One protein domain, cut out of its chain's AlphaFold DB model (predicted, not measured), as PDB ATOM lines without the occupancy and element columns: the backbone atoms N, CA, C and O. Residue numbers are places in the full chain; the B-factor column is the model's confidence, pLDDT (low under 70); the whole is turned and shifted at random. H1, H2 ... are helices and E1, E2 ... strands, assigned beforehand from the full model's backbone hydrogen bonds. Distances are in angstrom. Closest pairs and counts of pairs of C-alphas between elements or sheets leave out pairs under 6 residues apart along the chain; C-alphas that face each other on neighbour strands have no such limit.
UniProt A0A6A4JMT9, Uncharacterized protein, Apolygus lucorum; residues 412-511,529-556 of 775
ATOM      1  N   ALA A 412     107.081 142.286 125.350       84.94
ATOM      2  CA  ALA A 412     107.054 142.977 126.645       84.94
ATOM      3  C   ALA A 412     108.379 143.692 126.971       84.94
ATOM      4  O   ALA A 412     109.443 143.066 127.005       84.94
ATOM      5  N   TRP A 413     108.310 145.008 127.209       83.69
ATOM      6  CA  TRP A 413     109.449 145.836 127.633       83.69
ATOM      7  C   TRP A 413     109.881 145.485 129.060       83.69
ATOM      8  O   TRP A 413     109.031 145.260 129.919       83.69
ATOM      9  N   GLU A 414     111.183 145.481 129.354       83.12
ATOM     10  CA  GLU A 414     111.655 145.563 130.741       83.12
ATOM     11  C   GLU A 414     111.143 146.881 131.366       83.12
ATOM     12  O   GLU A 414     111.176 147.902 130.673       83.12
ATOM     13  N   PRO A 415     110.653 146.905 132.625       76.31
ATOM     14  CA  PRO A 415     109.965 148.076 133.188       76.31
ATOM     15  C   PRO A 415     110.734 149.408 133.146       76.31
ATOM     16  O   PRO A 415     110.109 150.462 133.043       76.31
ATOM     17  N   ASN A 416     112.068 149.382 133.200       72.44
ATOM     18  CA  ASN A 416     112.927 150.569 133.108       72.44
ATOM     19  C   ASN A 416     113.401 150.877 131.669       72.44
ATOM     20  O   ASN A 416     114.104 151.862 131.448       72.44
ATOM     21  N   GLY A 417     113.019 150.062 130.680       72.62
ATOM     22  CA  GLY A 417     113.300 150.280 129.261       72.62
ATOM     23  C   GLY A 417     114.707 149.894 128.787       72.62
ATOM     24  O   GLY A 417     115.040 150.177 127.637       72.62
ATOM     25  N   HIS A 418     115.535 149.245 129.617       66.00
ATOM     26  CA  HIS A 418     116.917 148.896 129.245       66.00
ATOM     27  C   HIS A 418     116.992 147.886 128.094       66.00
ATOM     28  O   HIS A 418     117.924 147.915 127.289       66.00
ATOM     29  N   PHE A 419     116.006 146.995 128.022       65.56
ATOM     30  CA  PHE A 419     115.759 146.123 126.885       65.56
ATOM     31  C   PHE A 419     114.255 145.911 126.719       65.56
ATOM     32  O   PHE A 419     113.542 145.616 127.677       65.56
ATOM     33  N   LEU A 420     113.757 145.996 125.491       60.44
ATOM     34  CA  LEU A 420     112.607 145.185 125.113       60.44
ATOM     35  C   LEU A 420     113.133 143.780 124.844       60.44
ATOM     36  O   LEU A 420     114.205 143.599 124.260       60.44
ATOM     37  N   LEU A 421     112.339 142.774 125.193       54.44
ATOM     38  CA  LEU A 421     112.403 141.485 124.519       54.44
ATOM     39  C   LEU A 421     111.996 141.720 123.045       54.44
ATOM     40  O   LEU A 421     110.831 141.535 122.700       54.44
ATOM     41  N   SER A 422     112.965 142.226 122.245       36.53
ATOM     42  CA  SER A 422     112.952 142.733 120.842       36.53
ATOM     43  C   SER A 422     113.295 144.231 120.510       36.53
ATOM     44  O   SER A 422     112.960 144.644 119.403       36.53
ATOM     45  N   GLN A 423     113.996 145.048 121.339       28.12
ATOM     46  CA  GLN A 423     114.486 146.455 121.011       28.12
ATOM     47  C   GLN A 423     115.652 147.136 122.037       28.12
ATOM     48  O   GLN A 423     115.159 146.494 123.027       28.12
ATOM     49  N   GLY A 424     117.467 148.620 121.799       31.05
ATOM     50  CA  GLY A 424     118.015 149.869 121.082       31.05
ATOM     51  C   GLY A 424     118.667 149.845 119.677       31.05
ATOM     52  O   GLY A 424     118.035 150.185 118.682       31.05
ATOM     53  N   ALA A 425     119.976 149.595 119.577       48.28
ATOM     54  CA  ALA A 425     120.675 149.360 118.301       48.28
ATOM     55  C   ALA A 425     120.966 147.862 118.249       48.28
ATOM     56  O   ALA A 425     122.003 147.398 118.715       48.28
ATOM     57  N   TRP A 426     119.930 147.109 117.898       59.53
ATOM     58  CA  TRP A 426     119.711 145.815 118.527       59.53
ATOM     59  C   TRP A 426     120.552 144.676 117.958       59.53
ATOM     60  O   TRP A 426     120.695 144.512 116.749       59.53
ATOM     61  N   TYR A 427     120.980 143.821 118.880       71.94
ATOM     62  CA  TYR A 427     121.368 142.442 118.623       71.94
ATOM     63  C   TYR A 427     120.535 141.566 119.549       71.94
ATOM     64  O   TYR A 427     120.130 141.993 120.636       71.94
ATOM     65  N   GLU A 428     120.279 140.336 119.131       80.81
ATOM     66  CA  GLU A 428     119.743 139.323 120.028       80.81
ATOM     67  C   GLU A 428     120.814 139.031 121.092       80.81
ATOM     68  O   GLU A 428     121.900 138.568 120.763       80.81
ATOM     69  N   MET A 429     120.558 139.390 122.354       84.12
ATOM     70  CA  MET A 429     121.537 139.254 123.451       84.12
ATOM     71  C   MET A 429     121.403 137.930 124.214       84.12
ATOM     72  O   MET A 429     122.362 137.468 124.832       84.12
ATOM     73  N   ALA A 430     120.214 137.331 124.181       86.75
ATOM     74  CA  ALA A 430     119.920 136.022 124.745       86.75
ATOM     75  C   ALA A 430     118.689 135.405 124.068       86.75
ATOM     76  O   ALA A 430     117.799 136.129 123.622       86.75
ATOM     77  N   ARG A 431     118.607 134.071 124.094       87.50
ATOM     78  CA  ARG A 431     117.397 133.265 123.893       87.50
ATOM     79  C   ARG A 431     117.056 132.595 125.225       87.50
ATOM     80  O   ARG A 431     117.486 131.469 125.466       87.50
ATOM     81  N   PRO A 432     116.306 133.270 126.116       89.44
ATOM     82  CA  PRO A 432     116.081 132.777 127.473       89.44
ATOM     83  C   PRO A 432     115.408 131.404 127.541       89.44
ATOM     84  O   PRO A 432     115.671 130.636 128.461       89.44
ATOM     85  N   GLN A 433     114.552 131.089 126.569       86.81
ATOM     86  CA  GLN A 433     113.779 129.855 126.501       86.81
ATOM     87  C   GLN A 433     113.757 129.340 125.057       86.81
ATOM     88  O   GLN A 433     113.297 130.035 124.154       86.81
ATOM     89  N   ILE A 434     114.200 128.098 124.856       78.75
ATOM     90  CA  ILE A 434     113.941 127.310 123.643       78.75
ATOM     91  C   ILE A 434     112.885 126.265 124.013       78.75
ATOM     92  O   ILE A 434     112.924 125.699 125.108       78.75
ATOM     93  N   HIS A 435     111.878 126.064 123.160       73.50
ATOM     94  CA  HIS A 435     110.685 125.314 123.548       73.50
ATOM     95  C   HIS A 435     110.010 124.595 122.374       73.50
ATOM     96  O   HIS A 435     109.965 125.118 121.267       73.50
ATOM     97  N   GLY A 436     109.447 123.411 122.639       76.38
ATOM     98  CA  GLY A 436     108.751 122.589 121.637       76.38
ATOM     99  C   GLY A 436     107.276 122.945 121.400       76.38
ATOM    100  O   GLY A 436     106.629 122.314 120.569       76.38
ATOM    101  N   TYR A 437     106.737 123.931 122.124       82.81
ATOM    102  CA  TYR A 437     105.369 124.436 121.974       82.81
ATOM    103  C   TYR A 437     105.390 125.917 121.585       82.81
ATOM    104  O   TYR A 437     106.276 126.655 122.019       82.81
ATOM    105  N   GLY A 438     104.396 126.361 120.810       83.44
ATOM    106  CA  GLY A 438     104.240 127.772 120.447       83.44
ATOM    107  C   GLY A 438     104.046 128.665 121.677       83.44
ATOM    108  O   GLY A 438     103.376 128.268 122.633       83.44
ATOM    109  N   MET A 439     104.644 129.859 121.656       89.88
ATOM    110  CA  MET A 439     104.462 130.880 122.694       89.88
ATOM    111  C   MET A 439     103.136 131.616 122.474       89.88
ATOM    112  O   MET A 439     102.860 132.066 121.363       89.88
ATOM    113  N   ASN A 440     102.337 131.771 123.529       90.25
ATOM    114  CA  ASN A 440     101.074 132.514 123.491       90.25
ATOM    115  C   ASN A 440     101.217 133.946 124.026       90.25
ATOM    116  O   ASN A 440     100.616 134.854 123.462       90.25
ATOM    117  N   SER A 441     101.966 134.145 125.119       92.75
ATOM    118  CA  SER A 441     102.099 135.453 125.778       92.75
ATOM    119  C   SER A 441     103.306 135.510 126.724       92.75
ATOM    120  O   SER A 441     103.759 134.469 127.217       92.75
ATOM    121  N   ILE A 442     103.825 136.712 126.993       94.56
ATOM    122  CA  ILE A 442     104.986 136.951 127.863       94.56
ATOM    123  C   ILE A 442     104.815 138.217 128.718       94.56
ATOM    124  O   ILE A 442     104.336 139.242 128.246       94.56
ATOM    125  N   ALA A 443     105.237 138.157 129.981       93.62
ATOM    126  CA  ALA A 443     105.239 139.292 130.899       93.62
ATOM    127  C   ALA A 443     106.603 139.432 131.584       93.62
ATOM    128  O   ALA A 443     107.083 138.505 132.238       93.62
ATOM    129  N   THR A 444     107.225 140.597 131.437       92.50
ATOM    130  CA  THR A 444     108.468 140.983 132.114       92.50
ATOM    131  C   THR A 444     108.240 141.277 133.596       92.50
ATOM    132  O   THR A 444     107.148 141.645 134.020       92.50
ATOM    133  N   LEU A 445     109.294 141.115 134.391       91.94
ATOM    134  CA  LEU A 445     109.346 141.439 135.813       91.94
ATOM    135  C   LEU A 445     110.656 142.193 136.128       91.94
ATOM    136  O   LEU A 445     111.627 142.069 135.373       91.94
ATOM    137  N   PRO A 446     110.715 142.947 137.241       87.81
ATOM    138  CA  PRO A 446     111.961 143.513 137.761       87.81
ATOM    139  C   PRO A 446     113.061 142.463 137.997       87.81
ATOM    140  O   PRO A 446     112.812 141.256 137.994       87.81
ATOM    141  N   ASP A 447     114.290 142.934 138.214       86.25
ATOM    142  CA  ASP A 447     115.497 142.116 138.420       86.25
ATOM    143  C   ASP A 447     115.761 141.078 137.316       86.25
ATOM    144  O   ASP A 447     116.200 139.961 137.593       86.25
ATOM    145  N   PHE A 448     115.507 141.443 136.055       89.94
ATOM    146  CA  PHE A 448     115.771 140.589 134.891       89.94
ATOM    147  C   PHE A 448     115.051 139.229 134.979       89.94
ATOM    148  O   PHE A 448     115.643 138.171 134.757       89.94
ATOM    149  N   LYS A 449     113.755 139.257 135.309       91.94
ATOM    150  CA  LYS A 449     112.871 138.081 135.377       91.94
ATOM    151  C   LYS A 449     111.748 138.202 134.339       91.94
ATOM    152  O   LYS A 449     111.428 139.297 133.879       91.94
ATOM    153  N   PHE A 450     111.127 137.088 133.963       94.31
ATOM    154  CA  PHE A 450     109.875 137.095 133.192       94.31
ATOM    155  C   PHE A 450     109.039 135.843 133.470       94.31
ATOM    156  O   PHE A 450     109.534 134.847 134.003       94.31
ATOM    157  N   VAL A 451     107.770 135.893 133.070       95.94
ATOM    158  CA  VAL A 451     106.866 134.743 132.994       95.94
ATOM    159  C   VAL A 451     106.390 134.571 131.555       95.94
ATOM    160  O   VAL A 451     105.925 135.529 130.941       95.94
ATOM    161  N   SER A 452     106.478 133.354 131.021       94.69
ATOM    162  CA  SER A 452     105.949 132.994 129.702       94.69
ATOM    163  C   SER A 452     104.777 132.016 129.799       94.69
ATOM    164  O   SER A 452     104.639 131.242 130.754       94.69
ATOM    165  N   ALA A 453     103.924 132.056 128.776       93.81
ATOM    166  CA  ALA A 453     102.859 131.099 128.529       93.81
ATOM    167  C   ALA A 453     102.976 130.529 127.112       93.81
ATOM    168  O   ALA A 453     103.235 131.253 126.151       93.81
ATOM    169  N   ALA A 454     102.750 129.225 126.995       91.12
ATOM    170  CA  ALA A 454     102.866 128.450 125.766       91.12
ATOM    171  C   ALA A 454     101.582 127.644 125.518       91.12
ATOM    172  O   ALA A 454     100.610 127.770 126.267       91.12
ATOM    173  N   ASP A 455     101.587 126.747 124.534       91.00
ATOM    174  CA  ASP A 455     100.585 125.676 124.393       91.00
ATOM    175  C   ASP A 455     100.735 124.575 125.475       91.00
ATOM    176  O   ASP A 455     100.742 123.375 125.215       91.00
ATOM    177  N   GLU A 456     100.818 125.019 126.733       92.69
ATOM    178  CA  GLU A 456     100.918 124.231 127.958       92.69
ATOM    179  C   GLU A 456      99.958 124.749 129.035       92.69
ATOM    180  O   GLU A 456      99.667 125.939 129.131       92.69
ATOM    181  N   LYS A 457      99.517 123.861 129.934       94.12
ATOM    182  CA  LYS A 457      98.590 124.182 131.044       94.12
ATOM    183  C   LYS A 457      99.229 124.941 132.219       94.12
ATOM    184  O   LYS A 457      98.599 125.105 133.264       94.12
ATOM    185  N   ILE A 458     100.480 125.358 132.064       93.94
ATOM    186  CA  ILE A 458     101.283 126.067 133.059       93.94
ATOM    187  C   ILE A 458     101.846 127.346 132.447       93.94
ATOM    188  O   ILE A 458     102.118 127.403 131.251       93.94
ATOM    189  N   ALA A 459     102.055 128.354 133.289       94.75
ATOM    190  CA  ALA A 459     102.992 129.429 132.990       94.75
ATOM    191  C   ALA A 459     104.333 129.115 133.671       94.75
ATOM    192  O   ALA A 459     104.360 128.423 134.696       94.75
ATOM    193  N   ARG A 460     105.439 129.598 133.108       94.69
ATOM    194  CA  ARG A 460     106.802 129.317 133.589       94.69
ATOM    195  C   ARG A 460     107.520 130.618 133.901       94.69
ATOM    196  O   ARG A 460     107.469 131.541 133.095       94.69
ATOM    197  N   ALA A 461     108.167 130.680 135.059       95.19
ATOM    198  CA  ALA A 461     108.971 131.820 135.481       95.19
ATOM    199  C   ALA A 461     110.461 131.544 135.251       95.19
ATOM    200  O   ALA A 461     110.932 130.426 135.475       95.19
ATOM    201  N   PHE A 462     111.192 132.574 134.835       94.69
ATOM    202  CA  PHE A 462     112.624 132.534 134.547       94.69
ATOM    203  C   PHE A 462     113.316 133.772 135.131       94.69
ATOM    204  O   PHE A 462     112.698 134.833 135.254       94.69
ATOM    205  N   GLY A 463     114.602 133.647 135.457       92.75
ATOM    206  CA  GLY A 463     115.468 134.757 135.870       92.75
ATOM    207  C   GLY A 463     116.801 134.710 135.129       92.75
ATOM    208  O   GLY A 463     117.289 133.623 134.822       92.75
ATOM    209  N   ALA A 464     117.374 135.867 134.804       92.12
ATOM    210  CA  ALA A 464     118.622 135.943 134.052       92.12
ATOM    211  C   ALA A 464     119.804 135.364 134.852       92.12
ATOM    212  O   ALA A 464     120.040 135.792 135.981       92.12
ATOM    213  N   PRO A 465     120.586 134.431 134.283       92.56
ATOM    214  CA  PRO A 465     121.749 133.890 134.961       92.56
ATOM    215  C   PRO A 465     122.901 134.899 134.943       92.56
ATOM    216  O   PRO A 465     123.021 135.738 134.040       92.56
ATOM    217  N   ARG A 466     123.807 134.768 135.912       90.94
ATOM    218  CA  ARG A 466     124.924 135.692 136.139       90.94
ATOM    219  C   ARG A 466     125.763 135.950 134.882       90.94
ATOM    220  O   ARG A 466     126.090 137.102 134.618       90.94
ATOM    221  N   ASN A 467     126.069 134.935 134.065       90.94
ATOM    222  CA  ASN A 467     126.838 135.137 132.829       90.94
ATOM    223  C   ASN A 467     126.095 136.008 131.796       90.94
ATOM    224  O   ASN A 467     126.729 136.783 131.083       90.94
ATOM    225  N   THR A 468     124.762 135.941 131.714       90.88
ATOM    226  CA  THR A 468     123.983 136.850 130.851       90.88
ATOM    227  C   THR A 468     124.038 138.279 131.384       90.88
ATOM    228  O   THR A 468     124.226 139.208 130.602       90.88
ATOM    229  N   LEU A 469     123.942 138.464 132.702       90.19
ATOM    230  CA  LEU A 469     124.002 139.781 133.341       90.19
ATOM    231  C   LEU A 469     125.393 140.436 133.232       90.19
ATOM    232  O   LEU A 469     125.486 141.619 132.901       90.19
ATOM    233  N   GLU A 470     126.472 139.671 133.434       90.00
ATOM    234  CA  GLU A 470     127.856 140.129 133.224       90.00
ATOM    235  C   GLU A 470     128.079 140.576 131.766       90.00
ATOM    236  O   GLU A 470     128.648 141.644 131.522       90.00
ATOM    237  N   ASN A 471     127.571 139.811 130.792       90.12
ATOM    238  CA  ASN A 471     127.656 140.154 129.371       90.12
ATOM    239  C   ASN A 471     126.788 141.363 128.989       90.12
ATOM    240  O   ASN A 471     127.251 142.228 128.246       90.12
ATOM    241  N   LEU A 472     125.567 141.472 129.523       87.50
ATOM    242  CA  LEU A 472     124.680 142.609 129.272       87.50
ATOM    243  C   LEU A 472     125.296 143.912 129.797       87.50
ATOM    244  O   LEU A 472     125.412 144.874 129.034       87.50
ATOM    245  N   ARG A 473     125.773 143.923 131.052       86.81
ATOM    246  CA  ARG A 473     126.499 145.061 131.647       86.81
ATOM    247  C   ARG A 473     127.709 145.458 130.790       86.81
ATOM    248  O   ARG A 473     127.921 146.643 130.552       86.81
ATOM    249  N   THR A 474     128.472 144.476 130.305       86.25
ATOM    250  CA  THR A 474     129.704 144.699 129.524       86.25
ATOM    251  C   THR A 474     129.440 145.255 128.121       86.25
ATOM    252  O   THR A 474     130.163 146.146 127.684       86.25
ATOM    253  N   LEU A 475     128.424 144.750 127.410       84.44
ATOM    254  CA  LEU A 475     128.177 145.087 126.001       84.44
ATOM    255  C   LEU A 475     127.194 146.250 125.789       84.44
ATOM    256  O   LEU A 475     127.289 146.934 124.775       84.44
ATOM    257  N   SER A 476     126.261 146.481 126.719       80.19
ATOM    258  CA  SER A 476     125.230 147.532 126.593       80.19
ATOM    259  C   SER A 476     125.359 148.672 127.610       80.19
ATOM    260  O   SER A 476     124.667 149.679 127.488       80.19
ATOM    261  N   GLY A 477     126.223 148.531 128.623       76.88
ATOM    262  CA  GLY A 477     126.381 149.520 129.696       76.88
ATOM    263  C   GLY A 477     125.216 149.586 130.695       76.88
ATOM    264  O   GLY A 477     125.216 150.459 131.560       76.88
ATOM    265  N   VAL A 478     124.234 148.682 130.597       81.12
ATOM    266  CA  VAL A 478     123.065 148.624 131.492       81.12
ATOM    267  C   VAL A 478     123.483 148.372 132.944       81.12
ATOM    268  O   VAL A 478     124.265 147.464 133.247       81.12
ATOM    269  N   SER A 479     122.918 149.159 133.863       79.62
ATOM    270  CA  SER A 479     123.156 149.052 135.302       79.62
ATOM    271  C   SER A 479     122.417 147.857 135.912       79.62
ATOM    272  O   SER A 479     121.276 147.967 136.356       79.62
ATOM    273  N   VAL A 480     123.090 146.708 135.961       83.00
ATOM    274  CA  VAL A 480     122.696 145.556 136.793       83.00
ATOM    275  C   VAL A 480     123.054 145.846 138.260       83.00
ATOM    276  O   VAL A 480     124.129 146.394 138.499       83.00
ATOM    277  N   ASN A 481     122.231 145.448 139.237       83.06
ATOM    278  CA  ASN A 481     122.599 145.480 140.663       83.06
ATOM    279  C   ASN A 481     123.791 144.536 140.942       83.06
ATOM    280  O   ASN A 481     123.780 143.390 140.496       83.06
ATOM    281  N   ASP A 482     124.809 144.990 141.680       81.00
ATOM    282  CA  ASP A 482     125.972 144.163 142.038       81.00
ATOM    283  C   ASP A 482     125.594 142.944 142.896       81.00
ATOM    284  O   ASP A 482     126.207 141.890 142.743       81.00
ATOM    285  N   GLU A 483     124.527 143.010 143.702       80.75
ATOM    286  CA  GLU A 483     124.041 141.861 144.488       80.75
ATOM    287  C   GLU A 483     123.644 140.665 143.596       80.75
ATOM    288  O   GLU A 483     123.918 139.515 143.947       80.75
ATOM    289  N   LEU A 484     123.077 140.927 142.407       78.88
ATOM    290  CA  LEU A 484     122.724 139.903 141.407       78.88
ATOM    291  C   LEU A 484     123.954 139.286 140.718       78.88
ATOM    292  O   LEU A 484     123.839 138.258 140.054       78.88
ATOM    293  N   LEU A 485     125.131 139.910 140.849       79.50
ATOM    294  CA  LEU A 485     126.391 139.361 140.350       79.50
ATOM    295  C   LEU A 485     127.208 138.698 141.461       79.50
ATOM    296  O   LEU A 485     127.818 137.663 141.215       79.50
ATOM    297  N   GLU A 486     127.251 139.256 142.670       72.06
ATOM    298  CA  GLU A 486     128.130 138.761 143.738       72.06
ATOM    299  C   GLU A 486     127.559 137.565 144.515       72.06
ATOM    300  O   GLU A 486     128.330 136.766 145.054       72.06
ATOM    301  N   THR A 487     126.233 137.387 144.550       71.62
ATOM    302  CA  THR A 487     125.600 136.355 145.385       71.62
ATOM    303  C   THR A 487     125.792 134.944 144.817       71.62
ATOM    304  O   THR A 487     125.348 134.622 143.718       71.62
ATOM    305  N   SER A 488     126.399 134.049 145.602       63.00
ATOM    306  CA  SER A 488     126.706 132.664 145.204       63.00
ATOM    307  C   SER A 488     125.508 131.702 145.170       63.00
ATOM    308  O   SER A 488     125.691 130.521 144.871       63.00
ATOM    309  N   SER A 489     124.297 132.177 145.480       74.56
ATOM    310  CA  SER A 489     123.045 131.443 145.255       74.56
ATOM    311  C   SER A 489     122.490 131.618 143.847       74.56
ATOM    312  O   SER A 489     121.622 130.838 143.465       74.56
ATOM    313  N   GLU A 490     122.962 132.609 143.083       83.50
ATOM    314  CA  GLU A 490     122.485 132.832 141.721       83.50
ATOM    315  C   GLU A 490     123.185 131.903 140.715       83.50
ATOM    316  O   GLU A 490     124.383 131.616 140.834       83.50
ATOM    317  N   PRO A 491     122.455 131.396 139.708       89.00
ATOM    318  CA  PRO A 491     122.992 130.469 138.725       89.00
ATOM    319  C   PRO A 491     123.933 131.169 137.742       89.00
ATOM    320  O   PRO A 491     123.643 132.248 137.225       89.00
ATOM    321  N   MET A 492     125.050 130.517 137.416       88.75
ATOM    322  CA  MET A 492     126.009 131.017 136.427       88.75
ATOM    323  C   MET A 492     125.449 130.940 134.999       88.75
ATOM    324  O   MET A 492     125.728 131.816 134.181       88.75
ATOM    325  N   GLY A 493     124.632 129.921 134.724       90.44
ATOM    326  CA  GLY A 493     123.988 129.664 133.435       90.44
ATOM    327  C   GLY A 493     122.837 128.667 133.550       90.44
ATOM    328  O   GLY A 493     122.441 128.290 134.657       90.44
ATOM    329  N   ALA A 494     122.328 128.202 132.410       90.12
ATOM    330  CA  ALA A 494     121.370 127.102 132.359       90.12
ATOM    331  C   ALA A 494     121.569 126.190 131.144       90.12
ATOM    332  O   ALA A 494     122.124 126.605 130.131       90.12
ATOM    333  N   THR A 495     121.079 124.955 131.250       86.75
ATOM    334  CA  THR A 495     121.064 123.960 130.167       86.75
ATOM    335  C   THR A 495     119.689 123.317 130.013       86.75
ATOM    336  O   THR A 495     118.940 123.156 130.981       86.75
ATOM    337  N   VAL A 496     119.358 122.909 128.789       80.75
ATOM    338  CA  VAL A 496     118.207 122.050 128.490       80.75
ATOM    339  C   VAL A 496     118.711 120.604 128.383       80.75
ATOM    340  O   VAL A 496     119.615 120.346 127.593       80.75
ATOM    341  N   PRO A 497     118.190 119.644 129.173       70.88
ATOM    342  CA  PRO A 497     118.461 118.226 128.950       70.88
ATOM    343  C   PRO A 497     117.687 117.726 127.726       70.88
ATOM    344  O   PRO A 497     116.508 118.045 127.612       70.88
ATOM    345  N   ALA A 498     118.282 116.845 126.919       66.62
ATOM    346  CA  ALA A 498     117.696 116.312 125.679       66.62
ATOM    347  C   ALA A 498     116.237 115.810 125.782       66.62
ATOM    348  O   ALA A 498     115.407 115.985 124.896       66.62
ATOM    349  N   LEU A 499     115.878 115.203 126.918       67.31
ATOM    350  CA  LEU A 499     114.529 114.677 127.181       67.31
ATOM    351  C   LEU A 499     113.676 115.597 128.082       67.31
ATOM    352  O   LEU A 499     112.699 115.146 128.684       67.31
ATOM    353  N   GLY A 500     114.056 116.867 128.248       68.69
ATOM    354  CA  GLY A 500     113.501 117.774 129.251       68.69
ATOM    355  C   GLY A 500     113.096 119.141 128.703       68.69
ATOM    356  O   GLY A 500     113.928 119.952 128.338       68.69
ATOM    357  N   LEU A 501     111.811 119.478 128.800       75.62
ATOM    358  CA  LEU A 501     111.272 120.796 128.431       75.62
ATOM    359  C   LEU A 501     111.511 121.870 129.513       75.62
ATOM    360  O   LEU A 501     110.592 122.624 129.827       75.62
ATOM    361  N   SER A 502     112.626 121.867 130.248       81.12
ATOM    362  CA  SER A 502     112.830 122.756 131.416       81.12
ATOM    363  C   SER A 502     114.305 123.087 131.618       81.12
ATOM    364  O   SER A 502     115.115 122.184 131.839       81.12
ATOM    365  N   ASN A 503     114.630 124.378 131.570       88.81
ATOM    366  CA  ASN A 503     115.992 124.889 131.672       88.81
ATOM    367  C   ASN A 503     116.510 124.717 133.108       88.81
ATOM    368  O   ASN A 503     116.002 125.348 134.036       88.81
ATOM    369  N   LYS A 504     117.524 123.874 133.305       88.62
ATOM    370  CA  LYS A 504     118.129 123.614 134.617       88.62
ATOM    371  C   LYS A 504     119.239 124.612 134.915       88.62
ATOM    372  O   LYS A 504     120.102 124.839 134.075       88.62
ATOM    373  N   ALA A 505     119.247 125.140 136.134       89.06
ATOM    374  CA  ALA A 505     120.314 125.989 136.654       89.06
ATOM    375  C   ALA A 505     121.673 125.269 136.736       89.06
ATOM    376  O   ALA A 505     121.762 124.138 137.219       89.06
ATOM    377  N   VAL A 506     122.736 125.965 136.321       87.00
ATOM    378  CA  VAL A 506     124.139 125.543 136.441       87.00
ATOM    379  C   VAL A 506     124.868 126.525 137.360       87.00
ATOM    380  O   VAL A 506     124.990 127.705 137.043       87.00
ATOM    381  N   PHE A 507     125.353 126.038 138.507       83.19
ATOM    382  CA  PHE A 507     125.991 126.864 139.549       83.19
ATOM    383  C   PHE A 507     127.526 126.784 139.561       83.19
ATOM    384  O   PHE A 507     128.187 127.673 140.088       83.19
ATOM    385  N   THR A 508     128.109 125.722 139.002       70.94
ATOM    386  CA  THR A 508     129.557 125.460 139.030       70.94
ATOM    387  C   THR A 508     130.190 125.663 137.661       70.94
ATOM    388  O   THR A 508     129.680 125.141 136.673       70.94
ATOM    389  N   GLU A 509     131.341 126.331 137.605       61.94
ATOM    390  CA  GLU A 509     132.163 126.389 136.392       61.94
ATOM    391  C   GLU A 509     132.750 124.997 136.072       61.94
ATOM    392  O   GLU A 509     133.490 124.422 136.878       61.94
ATOM    393  N   GLU A 510     132.449 124.444 134.892       55.19
ATOM    394  CA  GLU A 510     133.146 123.252 134.396       55.19
ATOM    395  C   GLU A 510     134.559 123.622 133.926       55.19
ATOM    396  O   GLU A 510     134.781 124.129 132.830       55.19
ATOM    397  N   THR A 511     135.544 123.340 134.776       49.97
ATOM    398  CA  THR A 511     136.963 123.384 134.404       49.97
ATOM    399  C   THR A 511     137.345 122.174 133.546       49.97
ATOM    400  O   THR A 511     136.780 121.091 133.698       49.97
ATOM    401  N   THR A 529     128.770 126.768 128.897       83.94
ATOM    402  CA  THR A 529     130.140 127.240 129.108       83.94
ATOM    403  C   THR A 529     130.128 128.743 129.371       83.94
ATOM    404  O   THR A 529     129.657 129.528 128.547       83.94
ATOM    405  N   ARG A 530     130.666 129.165 130.523       87.31
ATOM    406  CA  ARG A 530     130.792 130.590 130.862       87.31
ATOM    407  C   ARG A 530     131.758 131.269 129.887       87.31
ATOM    408  O   ARG A 530     132.886 130.815 129.706       87.31
ATOM    409  N   GLN A 531     131.331 132.383 129.302       87.75
ATOM    410  CA  GLN A 531     132.110 133.142 128.329       87.75
ATOM    411  C   GLN A 531     131.762 134.626 128.446       87.75
ATOM    412  O   GLN A 531     130.595 135.001 128.337       87.75
ATOM    413  N   LEU A 532     132.790 135.457 128.628       89.25
ATOM    414  CA  LEU A 532     132.678 136.914 128.608       89.25
ATOM    415  C   LEU A 532     132.917 137.427 127.182       89.25
ATOM    416  O   LEU A 532     133.962 137.168 126.577       89.25
ATOM    417  N   LEU A 533     131.928 138.131 126.649       87.94
ATOM    418  CA  LEU A 533     131.845 138.602 125.274       87.94
ATOM    419  C   LEU A 533     132.445 140.010 125.125       87.94
ATOM    420  O   LEU A 533     132.440 140.820 126.050       87.94
ATOM    421  N   LYS A 534     132.971 140.295 123.928       86.56
ATOM    422  CA  LYS A 534     133.542 141.603 123.530       86.56
ATOM    423  C   LYS A 534     132.875 142.206 122.287       86.56
ATOM    424  O   LYS A 534     133.096 143.366 121.968       86.56
ATOM    425  N   GLU A 535     132.092 141.392 121.595       84.19
ATOM    426  CA  GLU A 535     131.212 141.721 120.478       84.19
ATOM    427  C   GLU A 535     129.875 140.988 120.739       84.19
ATOM    428  O   GLU A 535     129.860 140.093 121.596       84.19
ATOM    429  N   PRO A 536     128.755 141.355 120.088       85.88
ATOM    430  CA  PRO A 536     127.465 140.688 120.300       85.88
ATOM    431  C   PRO A 536     127.540 139.165 120.073       85.88
ATOM    432  O   PRO A 536     128.420 138.700 119.346       85.88
ATOM    433  N   PRO A 537     126.659 138.358 120.685       87.06
ATOM    434  CA  PRO A 537     126.770 136.904 120.617       87.06
ATOM    435  C   PRO A 537     126.524 136.341 119.208       87.06
ATOM    436  O   PRO A 537     125.869 136.950 118.360       87.06
ATOM    437  N   THR A 538     127.043 135.135 118.972       86.81
ATOM    438  CA  THR A 538     126.753 134.322 117.783       86.81
ATOM    439  C   THR A 538     125.522 133.441 118.009       86.81
ATOM    440  O   THR A 538     125.121 133.201 119.148       86.81
ATOM    441  N   ASP A 539     124.942 132.910 116.933       83.56
ATOM    442  CA  ASP A 539     123.788 131.998 116.985       83.56
ATOM    443  C   ASP A 539     124.066 130.724 117.817       83.56
ATOM    444  O   ASP A 539     123.204 130.263 118.569       83.56
ATOM    445  N   ASP A 540     125.304 130.217 117.777       81.62
ATOM    446  CA  ASP A 540     125.788 129.127 118.639       81.62
ATOM    447  C   ASP A 540     125.754 129.502 120.135       81.62
ATOM    448  O   ASP A 540     125.251 128.747 120.968       81.62
ATOM    449  N   PHE A 541     126.247 130.695 120.498       86.38
ATOM    450  CA  PHE A 541     126.180 131.176 121.883       86.38
ATOM    451  C   PHE A 541     124.728 131.393 122.319       86.38
ATOM    452  O   PHE A 541     124.361 131.058 123.447       86.38
ATOM    453  N   LEU A 542     123.893 131.935 121.430       86.25
ATOM    454  CA  LEU A 542     122.484 132.186 121.708       86.25
ATOM    455  C   LEU A 542     121.728 130.884 121.976       86.25
ATOM    456  O   LEU A 542     121.021 130.791 122.977       86.25
ATOM    457  N   SER A 543     121.920 129.870 121.133       80.88
ATOM    458  CA  SER A 543     121.245 128.577 121.264       80.88
ATOM    459  C   SER A 543     121.701 127.741 122.468       80.88
ATOM    460  O   SER A 543     120.877 127.019 123.025       80.88
ATOM    461  N   GLN A 544     122.965 127.849 122.901       80.19
ATOM    462  CA  GLN A 544     123.527 126.984 123.956       80.19
ATOM    463  C   GLN A 544     123.787 127.695 125.296       80.19
ATOM    464  O   GLN A 544     123.440 127.171 126.352       80.19
ATOM    465  N   ASN A 545     124.392 128.888 125.278       86.81
ATOM    466  CA  ASN A 545     124.977 129.532 126.465       86.81
ATOM    467  C   ASN A 545     124.172 130.730 127.005       86.81
ATOM    468  O   ASN A 545     124.564 131.323 128.012       86.81
ATOM    469  N   SER A 546     123.060 131.092 126.357       90.12
ATOM    470  CA  SER A 546     122.230 132.250 126.732       90.12
ATOM    471  C   SER A 546     120.852 131.902 127.320       90.12
ATOM    472  O   SER A 546     120.061 132.799 127.621       90.12
ATOM    473  N   LEU A 547     120.580 130.608 127.513       90.94
ATOM    474  CA  LEU A 547     119.379 130.081 128.166       90.94
ATOM    475  C   LEU A 547     119.269 130.583 129.612       90.94
ATOM    476  O   LEU A 547     120.259 130.621 130.345       90.94
ATOM    477  N   TRP A 548     118.055 130.924 130.049       93.25
ATOM    478  CA  TRP A 548     117.781 131.335 131.428       93.25
ATOM    479  C   TRP A 548     117.220 130.154 132.225       93.25
ATOM    480  O   TRP A 548     116.391 129.414 131.693       93.25
ATOM    481  N   PRO A 549     117.635 129.937 133.481       92.50
ATOM    482  CA  PRO A 549     117.087 128.868 134.304       92.50
ATOM    483  C   PRO A 549     115.617 129.106 134.648       92.50
ATOM    484  O   PRO A 549     115.189 130.226 134.938       92.50
ATOM    485  N   GLU A 550     114.847 128.022 134.636       93.69
ATOM    486  CA  GLU A 550     113.463 128.020 135.093       93.69
ATOM    487  C   GLU A 550     113.432 128.074 136.625       93.69
ATOM    488  O   GLU A 550     114.013 127.221 137.300       93.69
ATOM    489  N   THR A 551     112.756 129.080 137.177       92.38
ATOM    490  CA  THR A 551     112.660 129.309 138.626       92.38
ATOM    491  C   THR A 551     111.361 128.764 139.216       92.38
ATOM    492  O   THR A 551     111.354 128.340 140.371       92.38
ATOM    493  N   MET A 552     110.265 128.733 138.444       94.62
ATOM    494  CA  MET A 552     108.976 128.199 138.904       94.62
ATOM    495  C   MET A 552     108.049 127.741 137.766       94.62
ATOM    496  O   MET A 552     108.080 128.274 136.658       94.62
ATOM    497  N   LYS A 553     107.149 126.797 138.081       94.62
ATOM    498  CA  LYS A 553     106.006 126.388 137.244       94.62
ATOM    499  C   LYS A 553     104.688 126.695 137.954       94.62
ATOM    500  O   LYS A 553     104.426 126.177 139.037       94.62
ATOM    501  N   LEU A 554     103.837 127.502 137.327       95.69
ATOM    502  CA  LEU A 554     102.579 127.977 137.906       95.69
ATOM    503  C   LEU A 554     101.429 127.023 137.554       95.69
ATOM    504  O   LEU A 554     100.812 127.113 136.489       95.69
ATOM    505  N   TYR A 555     101.158 126.082 138.462       94.81
ATOM    506  CA  TYR A 555     100.113 125.065 138.325       94.81
ATOM    507  C   TYR A 555      98.758 125.557 138.845       94.81
ATOM    508  O   TYR A 555      98.560 125.712 140.050       94.81
ATOM    509  N   GLY A 556      97.782 125.731 137.951       90.88
ATOM    510  CA  GLY A 556      96.415 126.072 138.363       90.88
ATOM    511  C   GLY A 556      95.348 125.903 137.286       90.88
ATOM    512  O   GLY A 556      94.235 125.482 137.605       90.88
TER     513      GLY A 556
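AT A GLANCE: This is residues 412 to 511 and 529 to 556 of the 775 residues of an uncharacterized protein of Apolygus lucorum (UniProt A0A6A4JMT9). A twisted sheet of four strands, E1, E2, E3 and E6, makes one half of the domain; beyond the end where E3 finishes and E6 starts, three short helices and the small hairpin E4 and E5 form the other half, with no helix on the sheet. Ahead of E1, residues 412 to 438 are a long stretch with no named element. The 128 printed residues hold three helices and six strands in the order E1 E2 E3 H1 H2 E4 E5 H3 E6; the class is mixed, helices and strands, with under half of the residues in named elements. The four-strand sheet has the order E1 E2 E3 E6, all antiparallel. The whole is compact, with a radius of gyration of the C-alphas of 14.1 A and spans of 39 by 36 by 29 A.

IN THESE COORDINATES: Begin at C-alpha 412 at (107.054, 142.977, 126.645) and go on to C-alpha 439 at (104.462, 130.880, 122.694), where E1, residues 439 to 445, starts its 17.5 A. E2, residues 449 to 454, and E3, residues 458 to 463, are 16.9 A each. Next find H1, residues 466 to 476, 15.2 A long, then H2, residues 483 to 486, E4, residues 493 to 495, and E5, residues 504 to 506. After the cut come H3, residues 539 to 545, 9.9 A, and E6, residues 550 to 555, 14.0 A, ending at C-alpha 555 at (100.113, 125.065, 138.325).

HOW THE PARTS SIT: Look first at E1, E2 and E3, a meander, each strand the antiparallel neighbour of the one before. In the hairpin E1 and E2, at 165 degrees, N 443 and O 451 are 2.9 A apart, within hydrogen-bond range. In the hairpin E2 and E3, at 153 degrees, find N 452 and O 460 at 2.9 A. E6 is the antiparallel neighbour of E3 at 158 degrees, with N 461 and O 552 at 2.9 A; E1 and E6 are the edge strands. The closest C-alphas of E5 and E6, Lys 504 and Glu 550, are 6.4 A apart. In the hairpin E4 and E5, at 137 degrees, N 504 and O 495 are 2.8 A apart. The closest C-alphas of E4 and H3, Gly 493 and Asn 545, are 7.0 A apart. H1 and H2 touch, closest at the C-alphas of Arg 466 and Leu 485, 5.8 A; H1 and H3 are apart. In H1 and H3 every O i to N i+4 pair is within hydrogen-bond range; H2 is too short for one.

THE WHOLE: The C-alphas farthest apart, of Lys 534 and Gly 556, are 42.9 A apart. Residues 512 to 528 are not printed, and C-alphas 511 and 529 are 9.5 A apart across this cut. Of the links printed whole, none is long. Mean pLDDT of the printed part is 82.6; residues 418 to 426, 488, 498 to 500 and 509 to 511 are under 70.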